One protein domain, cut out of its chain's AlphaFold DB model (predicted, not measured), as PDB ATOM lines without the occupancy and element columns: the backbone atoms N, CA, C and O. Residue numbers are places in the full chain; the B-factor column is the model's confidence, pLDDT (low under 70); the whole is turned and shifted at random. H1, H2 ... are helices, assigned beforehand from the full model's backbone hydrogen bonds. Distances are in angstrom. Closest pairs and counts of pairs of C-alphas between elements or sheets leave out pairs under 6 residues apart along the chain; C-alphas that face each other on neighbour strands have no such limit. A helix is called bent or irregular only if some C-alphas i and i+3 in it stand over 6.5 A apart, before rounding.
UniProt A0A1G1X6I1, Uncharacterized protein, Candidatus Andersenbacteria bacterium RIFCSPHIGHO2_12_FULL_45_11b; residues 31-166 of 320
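What this domain is: This is residues 31 to 166 of the 320 residues of an uncharacterized protein of Candidatus Andersenbacteria bacterium RIFCSPHIGHO2_12_FULL_45_11b (UniProt A0A1G1X6I1). The longest helix, H2, runs along one side of H3, the helix in the middle, while H4 and H5 pack on H3 away from H2, so that three long helices surround H3 in an elongated body. H1 packs on H2 at a steep tilt, and the short H6 packs on the later part of H3. The 136 printed residues hold six named helices, H1 to H6 in chain order, and no named strand; the class is all helix. The whole is compact, with a radius of gyration of the C-alphas of 15.8 A, and spans 56 by 34 by 28 A.

Where its parts are: H2, residues 51 to 75, is 35.8 A long from first to last C-alpha and begins with C-alpha 51 at (50.990, -19.348, 322.910). H2 is irregular, but only just: C-alphas 52 and 55 are 6.9 A apart. H3, residues 80 to 101, measures 31.6 A, and H4, residues 114 to 136, measures 33.3 A. H5, residues 141 to 158, measures 25.7 A. H1, residues 31 to 46, measures 22.6 A and begins with C-alpha 31 at (30.547, -18.966, 301.821). H6, residues 160 to 165, measures 8.7 A and ends with C-alpha 165 at (45.153, -34.658, 306.515).

How they stand to each other: H2 and H3 form a helical hairpin at a shallow tilt of 7 degrees, opposite ways; their closest C-alphas, of Arg 66 and Leu 90, are 6.2 A apart. H3 is the hub, touching five other helices. H3, H4 and H5 form an up-and-down bundle, each running against the one before it. H3 and H4 touch at a shallow tilt of 27 degrees, with the C-alphas of Ala 88 and Ile 122 closest at 4.1 A. H5 touches H3 with residues 151 to 158 alone, closest at the C-alphas of Phe 93 and Cys 158, 4.7 A. H1 touches H2 at a steep tilt of 45 degrees, closest at the C-alphas of Ala 46 and Gln 54, 4.7 A. H6 touches H3, closest at the C-alphas of Ser 96 and Tyr 162, 4.6 A. H2 is apart from H4, H5 and H6. Every O i to N i+4 pair is within hydrogen-bond range in H3, H4, H5 and H6; in H1 it is 11 of 12 and in H2 19 of 21.

The domain as a whole: The two C-alphas farthest apart, those of Pro 50 and Asn 139, are 56.3 A apart. The printed part has no cut. The link from H3 to H4, residues 102 to 113, is long; the other four links are tight. The mean pLDDT of the printed part is 72.2; 52 residues are under 70, among them residues 31 to 39, 102 to 117 and 141 to 149.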
ATOM      1  N   PHE A  31      30.055 -18.496 300.540       66.56
ATOM      2  CA  PHE A  31      30.547 -18.966 301.821       66.56
ATOM      3  C   PHE A  31      32.081 -18.971 301.910       66.56
ATOM      4  O   PHE A  31      32.617 -18.750 302.987       66.56
ATOM      5  N   ASP A  32      32.806 -19.155 300.801       59.03
ATOM      6  CA  ASP A  32      34.278 -19.212 300.815       59.03
ATOM      7  C   ASP A  32      34.927 -17.889 301.280       59.03
ATOM      8  O   ASP A  32      35.829 -17.912 302.115       59.03
ATOM      9  N   GLU A  33      34.443 -16.739 300.795       63.25
ATOM     10  CA  GLU A  33      34.967 -15.411 301.170       63.25
ATOM     11  C   GLU A  33      34.688 -15.089 302.647       63.25
ATOM     12  O   GLU A  33      35.520 -14.513 303.353       63.25
ATOM     13  N   GLU A  34      33.527 -15.525 303.135       66.00
ATOM     14  CA  GLU A  34      33.124 -15.370 304.529       66.00
ATOM     15  C   GLU A  34      33.943 -16.263 305.475       66.00
ATOM     16  O   GLU A  34      34.256 -15.860 306.596       66.00
ATOM     17  N   LEU A  35      34.358 -17.458 305.042       66.38
ATOM     18  CA  LEU A  35      35.151 -18.374 305.867       66.38
ATOM     19  C   LEU A  35      36.581 -17.882 306.113       66.38
ATOM     20  O   LEU A  35      37.095 -18.053 307.224       66.38
ATOM     21  N   ASP A  36      37.210 -17.244 305.124       67.19
ATOM     22  CA  ASP A  36      38.526 -16.624 305.301       67.19
ATOM     23  C   ASP A  36      38.445 -15.482 306.325       67.19
ATOM     24  O   ASP A  36      39.216 -15.453 307.291       67.19
ATOM     25  N   LEU A  37      37.428 -14.620 306.209       67.50
ATOM     26  CA  LEU A  37      37.163 -13.549 307.174       67.50
ATOM     27  C   LEU A  37      36.876 -14.093 308.583       67.50
ATOM     28  O   LEU A  37      37.380 -13.559 309.578       67.50
ATOM     29  N   VAL A  38      36.089 -15.169 308.688       67.88
ATOM     30  CA  VAL A  38      35.808 -15.875 309.947       67.88
ATOM     31  C   VAL A  38      37.114 -16.396 310.550       67.88
ATOM     32  O   VAL A  38      37.406 -16.120 311.715       67.88
ATOM     33  N   SER A  39      37.952 -17.083 309.774       68.31
ATOM     34  CA  SER A  39      39.240 -17.605 310.247       68.31
ATOM     35  C   SER A  39      40.159 -16.501 310.766       68.31
ATOM     36  O   SER A  39      40.687 -16.592 311.883       68.31
ATOM     37  N   GLU A  40      40.315 -15.429 309.988       71.75
ATOM     38  CA  GLU A  40      41.134 -14.273 310.346       71.75
ATOM     39  C   GLU A  40      40.619 -13.600 311.621       71.75
ATOM     40  O   GLU A  40      41.395 -13.319 312.540       71.75
ATOM     41  N   THR A  41      39.302 -13.426 311.740       70.00
ATOM     42  CA  THR A  41      38.657 -12.809 312.906       70.00
ATOM     43  C   THR A  41      38.814 -13.657 314.172       70.00
ATOM     44  O   THR A  41      39.092 -13.114 315.252       70.00
ATOM     45  N   ALA A  42      38.700 -14.989 314.077       72.31
ATOM     46  CA  ALA A  42      38.982 -15.871 315.214       72.31
ATOM     47  C   ALA A  42      40.438 -15.754 315.672       72.31
ATOM     48  O   ALA A  42      40.697 -15.696 316.883       72.31
ATOM     49  N   TRP A  43      41.374 -15.697 314.721       78.88
ATOM     50  CA  TRP A  43      42.806 -15.614 314.995       78.88
ATOM     51  C   TRP A  43      43.238 -14.264 315.560       78.88
ATOM     52  O   TRP A  43      44.034 -14.233 316.498       78.88
ATOM     53  N   LEU A  44      42.710 -13.147 315.055       77.44
ATOM     54  CA  LEU A  44      43.059 -11.796 315.517       77.44
ATOM     55  C   LEU A  44      42.842 -11.614 317.027       77.44
ATOM     56  O   LEU A  44      43.615 -10.923 317.695       77.44
ATOM     57  N   ASN A  45      41.825 -12.279 317.577       67.00
ATOM     58  CA  ASN A  45      41.516 -12.261 319.005       67.00
ATOM     59  C   ASN A  45      42.360 -13.247 319.827       67.00
ATOM     60  O   ASN A  45      42.586 -13.012 321.012       67.00
ATOM     61  N   ALA A  46      42.826 -14.338 319.218       75.12
ATOM     62  CA  ALA A  46      43.663 -15.341 319.872       75.12
ATOM     63  C   ALA A  46      45.144 -14.930 319.924       75.12
ATOM     64  O   ALA A  46      45.790 -15.125 320.948       75.12
ATOM     65  N   LYS A  47      45.667 -14.287 318.869       79.25
ATOM     66  CA  LYS A  47      47.090 -13.905 318.720       79.25
ATOM     67  C   LYS A  47      47.637 -12.991 319.824       79.25
ATOM     68  O   LYS A  47      48.848 -12.847 319.946       79.25
ATOM     69  N   LYS A  48      46.765 -12.350 320.607       79.56
ATOM     70  CA  LYS A  48      47.146 -11.473 321.727       79.56
ATOM     71  C   LYS A  48      47.393 -12.230 323.040       79.56
ATOM     72  O   LYS A  48      47.800 -11.604 324.012       79.56
ATOM     73  N   LEU A  49      47.118 -13.534 323.084       82.38
ATOM     74  CA  LEU A  49      47.279 -14.378 324.270       82.38
ATOM     75  C   LEU A  49      48.624 -15.127 324.265       82.38
ATOM     76  O   LEU A  49      49.236 -15.279 323.203       82.38
ATOM     77  N   PRO A  50      49.089 -15.630 325.426       84.38
ATOM     78  CA  PRO A  50      50.205 -16.574 325.493       84.38
ATOM     79  C   PRO A  50      49.982 -17.783 324.575       84.38
ATOM     80  O   PRO A  50      48.855 -18.251 324.447       84.38
ATOM     81  N   GLU A  51      51.047 -18.313 323.963       82.50
ATOM     82  CA  GLU A  51      50.990 -19.348 322.910       82.50
ATOM     83  C   GLU A  51      50.107 -20.558 323.268       82.50
ATOM     84  O   GLU A  51      49.267 -20.978 322.473       82.50
ATOM     85  N   HIS A  52      50.213 -21.045 324.505       80.00
ATOM     86  CA  HIS A  52      49.427 -22.174 325.012       80.00
ATOM     87  C   HIS A  52      47.913 -21.900 325.111       80.00
ATOM     88  O   HIS A  52      47.120 -22.838 325.129       80.00
ATOM     89  N   GLU A  53      47.492 -20.634 325.157       81.81
ATOM     90  CA  GLU A  53      46.081 -20.230 325.209       81.81
ATOM     91  C   GLU A  53      45.510 -19.877 323.829       81.81
ATOM     92  O   GLU A  53      44.288 -19.808 323.667       81.81
ATOM     93  N   GLN A  54      46.362 -19.657 322.821       83.31
ATOM     94  CA  GLN A  54      45.919 -19.157 321.517       83.31
ATOM     95  C   GLN A  54      45.012 -20.158 320.805       83.31
ATOM     96  O   GLN A  54      43.933 -19.786 320.345       83.31
ATOM     97  N   LEU A  55      45.409 -21.431 320.742       83.25
ATOM     98  CA  LEU A  55      44.649 -22.444 320.012       83.25
ATOM     99  C   LEU A  55      43.289 -22.768 320.668       83.25
ATOM    100  O   LEU A  55      42.274 -22.734 319.965       83.25
ATOM    101  N   PRO A  56      43.198 -22.966 322.001       83.06
ATOM    102  CA  PRO A  56      41.904 -23.069 322.674       83.06
ATOM    103  C   PRO A  56      41.014 -21.843 322.434       83.06
ATOM    104  O   PRO A  56      39.809 -21.971 322.187       83.06
ATOM    105  N   LYS A  57      41.598 -20.635 322.459       82.81
ATOM    106  CA  LYS A  57      40.849 -19.400 322.217       82.81
ATOM    107  C   LYS A  57      40.356 -19.291 320.780       82.81
ATOM    108  O   LYS A  57      39.222 -18.864 320.568       82.81
ATOM    109  N   TYR A  58      41.178 -19.686 319.815       85.44
ATOM    110  CA  TYR A  58      40.832 -19.725 318.402       85.44
ATOM    111  C   TYR A  58      39.579 -20.578 318.170       85.44
ATOM    112  O   TYR A  58      38.581 -20.066 317.660       85.44
ATOM    113  N   PHE A  59      39.561 -21.822 318.661       83.50
ATOM    114  CA  PHE A  59      38.385 -22.689 318.540       83.50
ATOM    115  C   PHE A  59      37.171 -22.155 319.306       83.50
ATOM    116  O   PHE A  59      36.050 -22.223 318.803       83.50
ATOM    117  N   GLN A  60      37.358 -21.555 320.488       81.62
ATOM    118  CA  GLN A  60      36.260 -20.882 321.190       81.62
ATOM    119  C   GLN A  60      35.660 -19.744 320.348       81.62
ATOM    120  O   GLN A  60      34.441 -19.565 320.330       81.62
ATOM    121  N   ASN A  61      36.494 -18.965 319.662       80.69
ATOM    122  CA  ASN A  61      36.041 -17.863 318.821       80.69
ATOM    123  C   ASN A  61      35.324 -18.369 317.564       80.69
ATOM    124  O   ASN A  61      34.281 -17.817 317.229       80.69
ATOM    125  N   LEU A  62      35.814 -19.436 316.922       83.69
ATOM    126  CA  LEU A  62      35.116 -20.079 315.800       83.69
ATOM    127  C   LEU A  62      33.696 -20.511 316.188       83.69
ATOM    128  O   LEU A  62      32.734 -20.214 315.486       83.69
ATOM    129  N   GLN A  63      33.545 -21.127 317.359       80.50
ATOM    130  CA  GLN A  63      32.249 -21.559 317.890       80.50
ATOM    131  C   GLN A  63      31.299 -20.387 318.171       80.50
ATOM    132  O   GLN A  63      30.104 -20.446 317.868       80.50
ATOM    133  N   LYS A  64      31.832 -19.288 318.719       79.12
ATOM    134  CA  LYS A  64      31.068 -18.050 318.929       79.12
ATOM    135  C   LYS A  64      30.636 -17.416 317.614       79.12
ATOM    136  O   LYS A  64      29.520 -16.925 317.530       79.12
ATOM    137  N   MET A  65      31.497 -17.428 316.600       77.19
ATOM    138  CA  MET A  65      31.143 -16.909 315.282       77.19
ATOM    139  C   MET A  65      30.087 -17.765 314.606       77.19
ATOM    140  O   MET A  65      29.153 -17.186 314.074       77.19
ATOM    141  N   ARG A  66      30.153 -19.101 314.710       80.75
ATOM    142  CA  ARG A  66      29.063 -19.972 314.250       80.75
ATOM    143  C   ARG A  66      27.728 -19.580 314.875       80.75
ATOM    144  O   ARG A  66      26.760 -19.359 314.161       80.75
ATOM    145  N   THR A  67      27.709 -19.419 316.198       80.44
ATOM    146  CA  THR A  67      26.503 -18.990 316.929       80.44
ATOM    147  C   THR A  67      26.009 -17.632 316.426       80.44
ATOM    148  O   THR A  67      24.840 -17.482 316.097       80.44
ATOM    149  N   ARG A  68      26.913 -16.658 316.281       76.38
ATOM    150  CA  ARG A  68      26.574 -15.313 315.804       76.38
ATOM    151  C   ARG A  68      26.067 -15.301 314.363       76.38
ATOM    152  O   ARG A  68      25.200 -14.502 314.043       76.38
ATOM    153  N   TYR A  69      26.598 -16.160 313.501       77.00
ATOM    154  CA  TYR A  69      26.121 -16.317 312.129       77.00
ATOM    155  C   TYR A  69      24.657 -16.756 312.098       77.00
ATOM    156  O   TYR A  69      23.866 -16.175 311.362       77.00
ATOM    157  N   LEU A  70      24.287 -17.720 312.945       78.19
ATOM    158  CA  LEU A  70      22.898 -18.155 313.084       78.19
ATOM    159  C   LEU A  70      22.003 -17.059 313.674       78.19
ATOM    160  O   LEU A  70      20.943 -16.793 313.128       78.19
ATOM    161  N   GLU A  71      22.460 -16.356 314.715       76.62
ATOM    162  CA  GLU A  71      21.723 -15.218 315.291       76.62
ATOM    163  C   GLU A  71      21.481 -14.104 314.257       76.62
ATOM    164  O   GLU A  71      20.431 -13.463 314.245       76.62
ATOM    165  N   VAL A  72      22.457 -13.857 313.377       76.62
ATOM    166  CA  VAL A  72      22.322 -12.891 312.284       76.62
ATOM    167  C   VAL A  72      21.347 -13.399 311.223       76.62
ATOM    168  O   VAL A  72      20.542 -12.605 310.742       76.62
ATOM    169  N   ALA A  73      21.372 -14.693 310.892       76.38
ATOM    170  CA  ALA A  73      20.399 -15.301 309.987       76.38
ATOM    171  C   ALA A  73      18.968 -15.182 310.540       76.38
ATOM    172  O   ALA A  73      18.051 -14.802 309.814       76.38
ATOM    173  N   ASP A  74      18.785 -15.419 311.843       77.06
ATOM    174  CA  ASP A  74      17.510 -15.226 312.541       77.06
ATOM    175  C   ASP A  74      17.053 -13.767 312.488       77.06
ATOM    176  O   ASP A  74      15.906 -13.476 312.146       77.06
ATOM    177  N   ALA A  75      17.956 -12.829 312.778       78.00
ATOM    178  CA  ALA A  75      17.645 -11.404 312.754       78.00
ATOM    179  C   ALA A  75      17.331 -10.882 311.340       78.00
ATOM    180  O   ALA A  75      16.540  -9.949 311.195       78.00
ATOM    181  N   GLN A  76      17.927 -11.484 310.305       81.00
ATOM    182  CA  GLN A  76      17.638 -11.204 308.894       81.00
ATOM    183  C   GLN A  76      16.407 -11.957 308.369       81.00
ATOM    184  O   GLN A  76      15.990 -11.701 307.242       81.00
ATOM    185  N   GLN A  77      15.786 -12.814 309.190       84.00
ATOM    186  CA  GLN A  77      14.645 -13.657 308.814       84.00
ATOM    187  C   GLN A  77      14.950 -14.548 307.603       84.00
ATOM    188  O   GLN A  77      14.106 -14.749 306.728       84.00
ATOM    189  N   GLU A  78      16.172 -15.073 307.548       81.94
ATOM    190  CA  GLU A  78      16.576 -15.984 306.486       81.94
ATOM    191  C   GLU A  78      15.750 -17.282 306.532       81.94
ATOM    192  O   GLU A  78      15.397 -17.751 307.620       81.94
ATOM    193  N   PRO A  79      15.453 -17.892 305.372       81.31
ATOM    194  CA  PRO A  79      14.828 -19.209 305.303       81.31
ATOM    195  C   PRO A  79      15.596 -20.271 306.107       81.31
ATOM    196  O   PRO A  79      16.828 -20.273 306.122       81.31
ATOM    197  N   GLU A  80      14.882 -21.230 306.706       75.38
ATOM    198  CA  GLU A  80      15.493 -22.324 307.486       75.38
ATOM    199  C   GLU A  80      16.514 -23.133 306.671       75.38
ATOM    200  O   GLU A  80      17.572 -23.497 307.183       75.38
ATOM    201  N   GLU A  81      16.275 -23.317 305.367       72.62
ATOM    202  CA  GLU A  81      17.230 -23.952 304.452       72.62
ATOM    203  C   GLU A  81      18.593 -23.216 304.439       72.62
ATOM    204  O   GLU A  81      19.648 -23.846 304.483       72.62
ATOM    205  N   HIS A  82      18.609 -21.880 304.463       82.00
ATOM    206  CA  HIS A  82      19.853 -21.103 304.490       82.00
ATOM    207  C   HIS A  82      20.576 -21.230 305.834       82.00
ATOM    208  O   HIS A  82      21.801 -21.369 305.865       82.00
ATOM    209  N   LYS A  83      19.833 -21.248 306.947       80.50
ATOM    210  CA  LYS A  83      20.401 -21.471 308.286       80.50
ATOM    211  C   LYS A  83      21.032 -22.855 308.393       80.50
ATOM    212  O   LYS A  83      22.153 -22.990 308.885       80.50
ATOM    213  N   ALA A  84      20.343 -23.870 307.880       73.50
ATOM    214  CA  ALA A  84      20.818 -25.243 307.845       73.50
ATOM    215  C   ALA A  84      22.077 -25.385 306.966       73.50
ATOM    216  O   ALA A  84      23.075 -25.969 307.396       73.50
ATOM    217  N   ALA A  85      22.093 -24.770 305.780       78.50
ATOM    218  CA  ALA A  85      23.285 -24.732 304.935       78.50
ATOM    219  C   ALA A  85      24.466 -24.058 305.651       78.50
ATOM    220  O   ALA A  85      25.567 -24.612 305.690       78.50
ATOM    221  N   ALA A  86      24.239 -22.903 306.280       82.38
ATOM    222  CA  ALA A  86      25.275 -22.172 307.000       82.38
ATOM    223  C   ALA A  86      25.838 -22.970 308.183       82.38
ATOM    224  O   ALA A  86      27.056 -23.048 308.355       82.38
ATOM    225  N   GLN A  87      24.972 -23.619 308.965       82.12
ATOM    226  CA  GLN A  87      25.379 -24.474 310.078       82.12
ATOM    227  C   GLN A  87      26.243 -25.651 309.602       82.12
ATOM    228  O   GLN A  87      27.267 -25.956 310.223       82.12
ATOM    229  N   ALA A  88      25.874 -26.268 308.473       78.81
ATOM    230  CA  ALA A  88      26.629 -27.368 307.883       78.81
ATOM    231  C   ALA A  88      28.019 -26.929 307.396       78.81
ATOM    232  O   ALA A  88      29.017 -27.595 307.678       78.81
ATOM    233  N   LEU A  89      28.098 -25.799 306.691       85.19
ATOM    234  CA  LEU A  89      29.345 -25.279 306.127       85.19
ATOM    235  C   LEU A  89      30.293 -24.744 307.217       85.19
ATOM    236  O   LEU A  89      31.487 -25.048 307.200       85.19
ATOM    237  N   LEU A  90      29.776 -24.029 308.225       85.50
ATOM    238  CA  LEU A  90      30.572 -23.557 309.367       85.50
ATOM    239  C   LEU A  90      31.087 -24.717 310.222       85.50
ATOM    240  O   LEU A  90      32.242 -24.695 310.648       85.50
ATOM    241  N   GLY A  91      30.264 -25.745 310.453       85.06
ATOM    242  CA  GLY A  91      30.709 -26.973 311.114       85.06
ATOM    243  C   GLY A  91      31.835 -27.658 310.336       85.06
ATOM    244  O   GLY A  91      32.863 -28.011 310.912       85.06
ATOM    245  N   ALA A  92      31.685 -27.778 309.012       83.94
ATOM    246  CA  ALA A  92      32.666 -28.411 308.135       83.94
ATOM    247  C   ALA A  92      34.008 -27.672 308.170       83.94
ATOM    248  O   ALA A  92      35.069 -28.287 308.304       83.94
ATOM    249  N   PHE A  93      33.954 -26.344 308.141       86.12
ATOM    250  CA  PHE A  93      35.130 -25.510 308.309       86.12
ATOM    251  C   PHE A  93      35.799 -25.728 309.674       86.12
ATOM    252  O   PHE A  93      37.005 -25.969 309.736       86.12
ATOM    253  N   ILE A  94      35.036 -25.707 310.773       85.25
ATOM    254  CA  ILE A  94      35.555 -25.946 312.131       85.25
ATOM    255  C   ILE A  94      36.239 -27.316 312.228       85.25
ATOM    256  O   ILE A  94      37.339 -27.414 312.782       85.25
ATOM    257  N   LEU A  95      35.634 -28.361 311.659       83.75
ATOM    258  CA  LEU A  95      36.209 -29.704 311.620       83.75
ATOM    259  C   LEU A  95      37.553 -29.726 310.871       83.75
ATOM    260  O   LEU A  95      38.528 -30.295 311.368       83.75
ATOM    261  N   SER A  96      37.639 -29.044 309.727       84.56
ATOM    262  CA  SER A  96      38.896 -28.850 308.991       84.56
ATOM    263  C   SER A  96      39.962 -28.124 309.807       84.56
ATOM    264  O   SER A  96      41.126 -28.529 309.797       84.56
ATOM    265  N   GLN A  97      39.589 -27.085 310.556       85.25
ATOM    266  CA  GLN A  97      40.533 -26.376 311.421       85.25
ATOM    267  C   GLN A  97      41.033 -27.271 312.563       85.25
ATOM    268  O   GLN A  97      42.221 -27.259 312.888       85.25
ATOM    269  N   HIS A  98      40.167 -28.111 313.139       82.00
ATOM    270  CA  HIS A  98      40.593 -29.103 314.128       82.00
ATOM    271  C   HIS A  98      41.586 -30.116 313.543       82.00
ATOM    272  O   HIS A  98      42.563 -30.449 314.219       82.00
ATOM    273  N   ALA A  99      41.384 -30.565 312.298       79.12
ATOM    274  CA  ALA A  99      42.329 -31.440 311.601       79.12
ATOM    275  C   ALA A  99      43.679 -30.759 311.322       79.12
ATOM    276  O   ALA A  99      44.719 -31.415 311.369       79.12
ATOM    277  N   LEU A 100      43.680 -29.448 311.063       83.88
ATOM    278  CA  LEU A 100      44.898 -28.680 310.814       83.88
ATOM    279  C   LEU A 100      45.767 -28.520 312.067       83.88
ATOM    280  O   LEU A 100      46.984 -28.683 311.990       83.88
ATOM    281  N   TYR A 101      45.146 -28.189 313.200       82.75
ATOM    282  CA  TYR A 101      45.857 -27.787 314.418       82.75
ATOM    283  C   TYR A 101      45.884 -28.851 315.529       82.75
ATOM    284  O   TYR A 101      46.429 -28.594 316.599       82.75
ATOM    285  N   GLY A 102      45.331 -30.047 315.298       66.38
ATOM    286  CA  GLY A 102      45.467 -31.187 316.216       66.38
ATOM    287  C   GLY A 102      44.492 -31.209 317.402       66.38
ATOM    288  O   GLY A 102      44.809 -31.776 318.440       66.38
ATOM    289  N   GLY A 103      43.299 -30.622 317.261       60.25
ATOM    290  CA  GLY A 103      42.306 -30.498 318.345       60.25
ATOM    291  C   GLY A 103      41.158 -31.520 318.319       60.25
ATOM    292  O   GLY A 103      40.119 -31.272 318.922       60.25
ATOM    293  N   LEU A 104      41.283 -32.617 317.564       55.81
ATOM    294  CA  LEU A 104      40.175 -33.558 317.317       55.81
ATOM    295  C   LEU A 104      39.894 -34.527 318.482       55.81
ATOM    296  O   LEU A 104      38.791 -35.072 318.556       55.81
ATOM    297  N   ASP A 105      40.858 -34.732 319.385       54.09
ATOM    298  CA  ASP A 105      40.754 -35.704 320.486       54.09
ATOM    299  C   ASP A 105      40.315 -35.082 321.827       54.09
ATOM    300  O   ASP A 105      40.170 -35.785 322.829       54.09
ATOM    301  N   GLU A 106      40.034 -33.775 321.855       59.78
ATOM    302  CA  GLU A 106      39.405 -33.127 323.010       59.78
ATOM    303  C   GLU A 106      37.970 -33.642 323.201       59.78
ATOM    304  O   GLU A 106      37.203 -33.752 322.243       59.78
ATOM    305  N   LYS A 107      37.576 -33.936 324.446       54.41
ATOM    306  CA  LYS A 107      36.181 -34.264 324.778       54.41
ATOM    307  C   LYS A 107      35.340 -32.982 324.802       54.41
ATOM    308  O   LYS A 107      35.688 -32.024 325.487       54.41
ATOM    309  N   GLY A 108      34.240 -32.973 324.059       52.25
ATOM    310  CA  GLY A 108      33.232 -31.921 324.046       52.25
ATOM    311  C   GLY A 108      32.335 -31.928 325.285       52.25
ATOM    312  O   GLY A 108      32.575 -32.655 326.254       52.25
ATOM    313  N   LYS A 109      31.275 -31.108 325.267       47.53
ATOM    314  CA  LYS A 109      30.372 -30.923 326.425       47.53
ATOM    315  C   LYS A 109      29.630 -32.205 326.806       47.53
ATOM    316  O   LYS A 109      29.253 -32.364 327.962       47.53
ATOM    317  N   THR A 110      29.437 -33.106 325.847       39.50
ATOM    318  CA  THR A 110      28.758 -34.392 326.048       39.50
ATOM    319  C   THR A 110      29.707 -35.512 326.497       39.50
ATOM    320  O   THR A 110      29.270 -36.638 326.721       39.50
ATOM    321  N   GLY A 111      31.012 -35.233 326.634       44.88
ATOM    322  CA  GLY A 111      32.044 -36.235 326.933       44.88
ATOM    323  C   GLY A 111      32.537 -37.019 325.708       44.88
ATOM    324  O   GLY A 111      33.436 -37.854 325.836       44.88
ATOM    325  N   ILE A 112      31.982 -36.728 324.530       48.19
ATOM    326  CA  ILE A 112      32.336 -37.313 323.233       48.19
ATOM    327  C   ILE A 112      33.495 -36.530 322.617       48.19
ATOM    328  O   ILE A 112      33.598 -35.327 322.829       48.19
ATOM    329  N   ALA A 113      34.379 -37.181 321.855       58.59
ATOM    330  CA  ALA A 113      35.425 -36.450 321.138       58.59
ATOM    331  C   ALA A 113      34.792 -35.416 320.190       58.59
ATOM    332  O   ALA A 113      33.873 -35.733 319.435       58.59
ATOM    333  N   ARG A 114      35.291 -34.182 320.226       64.88
ATOM    334  CA  ARG A 114      34.706 -33.016 319.553       64.88
ATOM    335  C   ARG A 114      34.530 -33.208 318.050       64.88
ATOM    336  O   ARG A 114      33.568 -32.716 317.472       64.88
ATOM    337  N   LYS A 115      35.405 -34.011 317.437       66.31
ATOM    338  CA  LYS A 115      35.282 -34.445 316.041       66.31
ATOM    339  C   LYS A 115      33.939 -35.102 315.726       66.31
ATOM    340  O   LYS A 115      33.412 -34.900 314.642       66.31
ATOM    341  N   PHE A 116      33.374 -35.875 316.649       60.59
ATOM    342  CA  PHE A 116      32.086 -36.531 316.444       60.59
ATOM    343  C   PHE A 116      30.915 -35.570 316.652       60.59
ATOM    344  O   PHE A 116      29.973 -35.616 315.872       60.59
ATOM    345  N   GLU A 117      30.987 -34.677 317.648       65.44
ATOM    346  CA  GLU A 117      29.963 -33.637 317.850       65.44
ATOM    347  C   GLU A 117      29.849 -32.732 316.613       65.44
ATOM    348  O   GLU A 117      28.749 -32.466 316.133       65.44
ATOM    349  N   GLU A 118      30.983 -32.308 316.052       71.31
ATOM    350  CA  GLU A 118      30.997 -31.471 314.849       71.31
ATOM    351  C   GLU A 118      30.489 -32.221 313.616       71.31
ATOM    352  O   GLU A 118      29.678 -31.677 312.873       71.31
ATOM    353  N   ASN A 119      30.875 -33.486 313.438       68.50
ATOM    354  CA  ASN A 119      30.318 -34.337 312.386       68.50
ATOM    355  C   ASN A 119      28.783 -34.412 312.482       68.50
ATOM    356  O   ASN A 119      28.096 -34.095 311.513       68.50
ATOM    357  N   ILE A 120      28.230 -34.703 313.663       62.62
ATOM    358  CA  ILE A 120      26.775 -34.758 313.889       62.62
ATOM    359  C   ILE A 120      26.077 -33.463 313.455       62.62
ATOM    360  O   ILE A 120      25.068 -33.519 312.748       62.62
ATOM    361  N   ILE A 121      26.621 -32.304 313.834       70.75
ATOM    362  CA  ILE A 121      26.058 -30.996 313.474       70.75
ATOM    363  C   ILE A 121      26.079 -30.790 311.956       70.75
ATOM    364  O   ILE A 121      25.043 -30.483 311.369       70.75
ATOM    365  N   ILE A 122      27.238 -31.000 311.318       72.69
ATOM    366  CA  ILE A 122      27.422 -30.825 309.867       72.69
ATOM    367  C   ILE A 122      26.361 -31.602 309.091       72.69
ATOM    368  O   ILE A 122      25.747 -31.102 308.151       72.69
ATOM    369  N   GLN A 123      26.159 -32.842 309.507       68.06
ATOM    370  CA  GLN A 123      25.308 -33.809 308.841       68.06
ATOM    371  C   GLN A 123      23.822 -33.524 309.028       68.06
ATOM    372  O   GLN A 123      23.068 -33.590 308.061       68.06
ATOM    373  N   SER A 124      23.411 -33.217 310.261       58.50
ATOM    374  CA  SER A 124      22.012 -32.941 310.598       58.50
ATOM    375  C   SER A 124      21.523 -31.718 309.825       58.50
ATOM    376  O   SER A 124      20.471 -31.742 309.191       58.50
ATOM    377  N   SER A 125      22.353 -30.677 309.769       71.19
ATOM    378  CA  SER A 125      22.025 -29.458 309.038       71.19
ATOM    379  C   SER A 125      22.101 -29.634 307.515       71.19
ATOM    380  O   SER A 125      21.270 -29.083 306.798       71.19
ATOM    381  N   ALA A 126      23.018 -30.459 306.996       67.50
ATOM    382  CA  ALA A 126      23.033 -30.805 305.573       67.50
ATOM    383  C   ALA A 126      21.759 -31.557 305.151       67.50
ATOM    384  O   ALA A 126      21.197 -31.278 304.093       67.50
ATOM    385  N   ALA A 127      21.280 -32.489 305.978       59.75
ATOM    386  CA  ALA A 127      20.058 -33.235 305.706       59.75
ATOM    387  C   ALA A 127      18.820 -32.333 305.712       59.75
ATOM    388  O   ALA A 127      18.051 -32.376 304.753       59.75
ATOM    389  N   ALA A 128      18.680 -31.469 306.724       58.53
ATOM    390  CA  ALA A 128      17.606 -30.477 306.780       58.53
ATOM    391  C   ALA A 128      17.603 -29.582 305.527       58.53
ATOM    392  O   ALA A 128      16.580 -29.456 304.857       58.53
ATOM    393  N   TYR A 129      18.767 -29.053 305.128       70.06
ATOM    394  CA  TYR A 129      18.893 -28.242 303.913       70.06
ATOM    395  C   TYR A 129      18.415 -28.970 302.646       70.06
ATOM    396  O   TYR A 129      17.659 -28.420 301.845       70.06
ATOM    397  N   LEU A 130      18.851 -30.215 302.447       63.44
ATOM    398  CA  LEU A 130      18.495 -30.994 301.259       63.44
ATOM    399  C   LEU A 130      17.026 -31.419 301.260       63.44
ATOM    400  O   LEU A 130      16.421 -31.503 300.190       63.44
ATOM    401  N   GLY A 131      16.462 -31.692 302.436       54.88
ATOM    402  CA  GLY A 131      15.039 -31.952 302.620       54.88
ATOM    403  C   GLY A 131      14.189 -30.764 302.177       54.88
ATOM    404  O   GLY A 131      13.336 -30.916 301.302       54.88
ATOM    405  N   GLU A 132      14.509 -29.572 302.681       64.75
ATOM    406  CA  GLU A 132      13.846 -28.316 302.306       64.75
ATOM    407  C   GLU A 132      13.968 -28.020 300.805       64.75
ATOM    408  O   GLU A 132      12.980 -27.686 300.146       64.75
ATOM    409  N   LEU A 133      15.156 -28.218 300.213       60.50
ATOM    410  CA  LEU A 133      15.334 -28.089 298.763       60.50
ATOM    411  C   LEU A 133      14.414 -29.038 297.986       60.50
ATOM    412  O   LEU A 133      13.806 -28.628 296.997       60.50
ATOM    413  N   ASN A 134      14.317 -30.302 298.399       55.53
ATOM    414  CA  ASN A 134      13.480 -31.279 297.705       55.53
ATOM    415  C   ASN A 134      11.995 -30.914 297.785       55.53
ATOM    416  O   ASN A 134      11.306 -31.030 296.774       55.53
ATOM    417  N   GLU A 135      11.511 -30.444 298.935       60.47
ATOM    418  CA  GLU A 135      10.108 -30.050 299.094       60.47
ATOM    419  C   GLU A 135       9.793 -28.775 298.298       60.47
ATOM    420  O   GLU A 135       8.858 -28.742 297.489       60.47
ATOM    421  N   LYS A 136      10.629 -27.742 298.439       72.38
ATOM    422  CA  LYS A 136      10.484 -26.461 297.734       72.38
ATOM    423  C   LYS A 136      10.509 -26.618 296.218       72.38
ATOM    424  O   LYS A 136       9.758 -25.950 295.504       72.38
ATOM    425  N   TYR A 137      11.353 -27.518 295.719       62.97
ATOM    426  CA  TYR A 137      11.535 -27.783 294.295       62.97
ATOM    427  C   TYR A 137      10.939 -29.129 293.859       62.97
ATOM    428  O   TYR A 137      11.346 -29.669 292.830       62.97
ATOM    429  N   LYS A 138       9.923 -29.658 294.558       61.81
ATOM    430  CA  LYS A 138       9.305 -30.959 294.224       61.81
ATOM    431  C   LYS A 138       8.768 -31.056 292.793       61.81
ATOM    432  O   LYS A 138       8.824 -32.110 292.170       61.81
ATOM    433  N   ASN A 139       8.311 -29.928 292.244       68.69
ATOM    434  CA  ASN A 139       7.827 -29.814 290.864       68.69
ATOM    435  C   ASN A 139       8.931 -29.410 289.862       68.69
ATOM    436  O   ASN A 139       8.657 -29.268 288.673       68.69
ATOM    437  N   ASN A 140      10.169 -29.211 290.327       73.06
ATOM    438  CA  ASN A 140      11.348 -28.941 289.505       73.06
ATOM    439  C   ASN A 140      12.608 -29.654 290.060       73.06
ATOM    440  O   ASN A 140      13.527 -29.004 290.570       73.06
ATOM    441  N   PRO A 141      12.695 -30.994 289.936       55.06
ATOM    442  CA  PRO A 141      13.808 -31.775 290.489       55.06
ATOM    443  C   PRO A 141      15.187 -31.409 289.916       55.06
ATOM    444  O   PRO A 141      16.211 -31.638 290.563       55.06
ATOM    445  N   ALA A 142      15.233 -30.836 288.708       54.25
ATOM    446  CA  ALA A 142      16.474 -30.376 288.087       54.25
ATOM    447  C   ALA A 142      17.102 -29.209 288.870       54.25
ATOM    448  O   ALA A 142      18.303 -29.230 289.138       54.25
ATOM    449  N   GLU A 143      16.288 -28.242 289.302       61.69
ATOM    450  CA  GLU A 143      16.732 -27.121 290.142       61.69
ATOM    451  C   GLU A 143      17.179 -27.605 291.532       61.69
ATOM    452  O   GLU A 143      18.241 -27.201 292.009       61.69
ATOM    453  N   ALA A 144      16.431 -28.533 292.147       56.50
ATOM    454  CA  ALA A 144      16.804 -29.154 293.425       56.50
ATOM    455  C   ALA A 144      18.192 -29.811 293.345       56.50
ATOM    456  O   ALA A 144      19.063 -29.582 294.184       56.50
ATOM    457  N   THR A 145      18.416 -30.584 292.278       55.44
ATOM    458  CA  THR A 145      19.679 -31.287 292.021       55.44
ATOM    459  C   THR A 145      20.829 -30.310 291.804       55.44
ATOM    460  O   THR A 145      21.919 -30.502 292.346       55.44
ATOM    461  N   GLN A 146      20.600 -29.241 291.034       65.12
ATOM    462  CA  GLN A 146      21.623 -28.230 290.793       65.12
ATOM    463  C   GLN A 146      22.040 -27.538 292.097       65.12
ATOM    464  O   GLN A 146      23.236 -27.378 292.339       65.12
ATOM    465  N   ARG A 147      21.082 -27.164 292.950       64.88
ATOM    466  CA  ARG A 147      21.359 -26.512 294.241       64.88
ATOM    467  C   ARG A 147      22.073 -27.435 295.218       64.88
ATOM    468  O   ARG A 147      23.086 -27.037 295.787       64.88
ATOM    469  N   ALA A 148      21.620 -28.683 295.333       63.97
ATOM    470  CA  ALA A 148      22.293 -29.698 296.137       63.97
ATOM    471  C   ALA A 148      23.753 -29.895 295.693       63.97
ATOM    472  O   ALA A 148      24.654 -29.915 296.525       63.97
ATOM    473  N   SER A 149      24.008 -29.964 294.382       62.00
ATOM    474  CA  SER A 149      25.365 -30.089 293.833       62.00
ATOM    475  C   SER A 149      26.275 -28.920 294.236       62.00
ATOM    476  O   SER A 149      27.408 -29.134 294.669       62.00
ATOM    477  N   ARG A 150      25.772 -27.680 294.171       73.38
ATOM    478  CA  ARG A 150      26.541 -26.496 294.589       73.38
ATOM    479  C   ARG A 150      26.833 -26.486 296.087       73.38
ATOM    480  O   ARG A 150      27.951 -26.156 296.478       73.38
ATOM    481  N   PHE A 151      25.865 -26.889 296.905       76.19
ATOM    482  CA  PHE A 151      26.056 -27.046 298.344       76.19
ATOM    483  C   PHE A 151      27.122 -28.094 298.674       76.19
ATOM    484  O   PHE A 151      28.039 -27.807 299.441       76.19
ATOM    485  N   TRP A 152      27.067 -29.271 298.047       71.56
ATOM    486  CA  TRP A 152      28.078 -30.307 298.259       71.56
ATOM    487  C   TRP A 152      29.470 -29.852 297.841       71.56
ATOM    488  O   TRP A 152      30.426 -30.077 298.576       71.56
ATOM    489  N   ALA A 153      29.585 -29.151 296.713       74.19
ATOM    490  CA  ALA A 153      30.853 -28.576 296.288       74.19
ATOM    491  C   ALA A 153      31.388 -27.549 297.305       74.19
ATOM    492  O   ALA A 153      32.595 -27.486 297.530       74.19
ATOM    493  N   ALA A 154      30.522 -26.736 297.918       80.81
ATOM    494  CA  ALA A 154      30.926 -25.804 298.975       80.81
ATOM    495  C   ALA A 154      31.390 -26.547 300.236       80.81
ATOM    496  O   ALA A 154      32.433 -26.226 300.805       80.81
ATOM    497  N   GLN A 155      30.671 -27.593 300.638       77.81
ATOM    498  CA  GLN A 155      31.040 -28.391 301.801       77.81
ATOM    499  C   GLN A 155      32.357 -29.152 301.595       77.81
ATOM    500  O   GLN A 155      33.183 -29.195 302.506       77.81
ATOM    501  N   GLU A 156      32.598 -29.689 300.398       78.44
ATOM    502  CA  GLU A 156      33.873 -30.309 300.025       78.44
ATOM    503  C   GLU A 156      35.039 -29.334 300.205       78.44
ATOM    504  O   GLU A 156      36.056 -29.681 300.810       78.44
ATOM    505  N   ARG A 157      34.877 -28.085 299.747       81.75
ATOM    506  CA  ARG A 157      35.891 -27.037 299.926       81.75
ATOM    507  C   ARG A 157      36.135 -26.730 301.400       81.75
ATOM    508  O   ARG A 157      37.293 -26.664 301.813       81.75
ATOM    509  N   CYS A 158      35.075 -26.639 302.205       83.44
ATOM    510  CA  CYS A 158      35.183 -26.455 303.656       83.44
ATOM    511  C   CYS A 158      35.942 -27.610 304.329       83.44
ATOM    512  O   CYS A 158      36.701 -27.383 305.270       83.44
ATOM    513  N   LEU A 159      35.775 -28.841 303.837       82.19
ATOM    514  CA  LEU A 159      36.416 -30.058 304.346       82.19
ATOM    515  C   LEU A 159      37.784 -30.366 303.717       82.19
ATOM    516  O   LEU A 159      38.403 -31.368 304.075       82.19
ATOM    517  N   ARG A 160      38.287 -29.531 302.798       82.88
ATOM    518  CA  ARG A 160      39.510 -29.816 302.029       82.88
ATOM    519  C   ARG A 160      40.680 -30.239 302.919       82.88
ATOM    520  O   ARG A 160      41.265 -31.297 302.715       82.88
ATOM    521  N   VAL A 161      40.972 -29.445 303.949       82.19
ATOM    522  CA  VAL A 161      42.089 -29.703 304.874       82.19
ATOM    523  C   VAL A 161      41.871 -30.990 305.670       82.19
ATOM    524  O   VAL A 161      42.823 -31.734 305.910       82.19
ATOM    525  N   TYR A 162      40.627 -31.286 306.060       80.38
ATOM    526  CA  TYR A 162      40.295 -32.545 306.719       80.38
ATOM    527  C   TYR A 162      40.669 -33.748 305.843       80.38
ATOM    528  O   TYR A 162      41.359 -34.647 306.324       80.38
ATOM    529  N   PHE A 163      40.289 -33.757 304.563       75.62
ATOM    530  CA  PHE A 163      40.611 -34.870 303.660       75.62
ATOM    531  C   PHE A 163      42.092 -34.925 303.274       75.62
ATOM    532  O   PHE A 163      42.663 -36.011 303.221       75.62
ATOM    533  N   GLU A 164      42.757 -33.780 303.103       80.31
ATOM    534  CA  GLU A 164      44.212 -33.725 302.890       80.31
ATOM    535  C   GLU A 164      44.988 -34.350 304.060       80.31
ATOM    536  O   GLU A 164      45.972 -35.064 303.860       80.31
ATOM    537  N   ARG A 165      44.540 -34.104 305.298       76.75
ATOM    538  CA  ARG A 165      45.153 -34.658 306.515       76.75
ATOM    539  C   ARG A 165      44.741 -36.098 306.797       76.75
ATOM    540  O   ARG A 165      45.475 -36.808 307.480       76.75
ATOM    541  N   ASN A 166      43.606 -36.533 306.261       67.88
ATOM    542  CA  ASN A 166      43.078 -37.875 306.446       67.88
ATOM    543  C   ASN A 166      42.820 -38.540 305.076       67.88
ATOM    544  O   ASN A 166      41.674 -38.828 304.738       67.88
TER     545      ASN A 166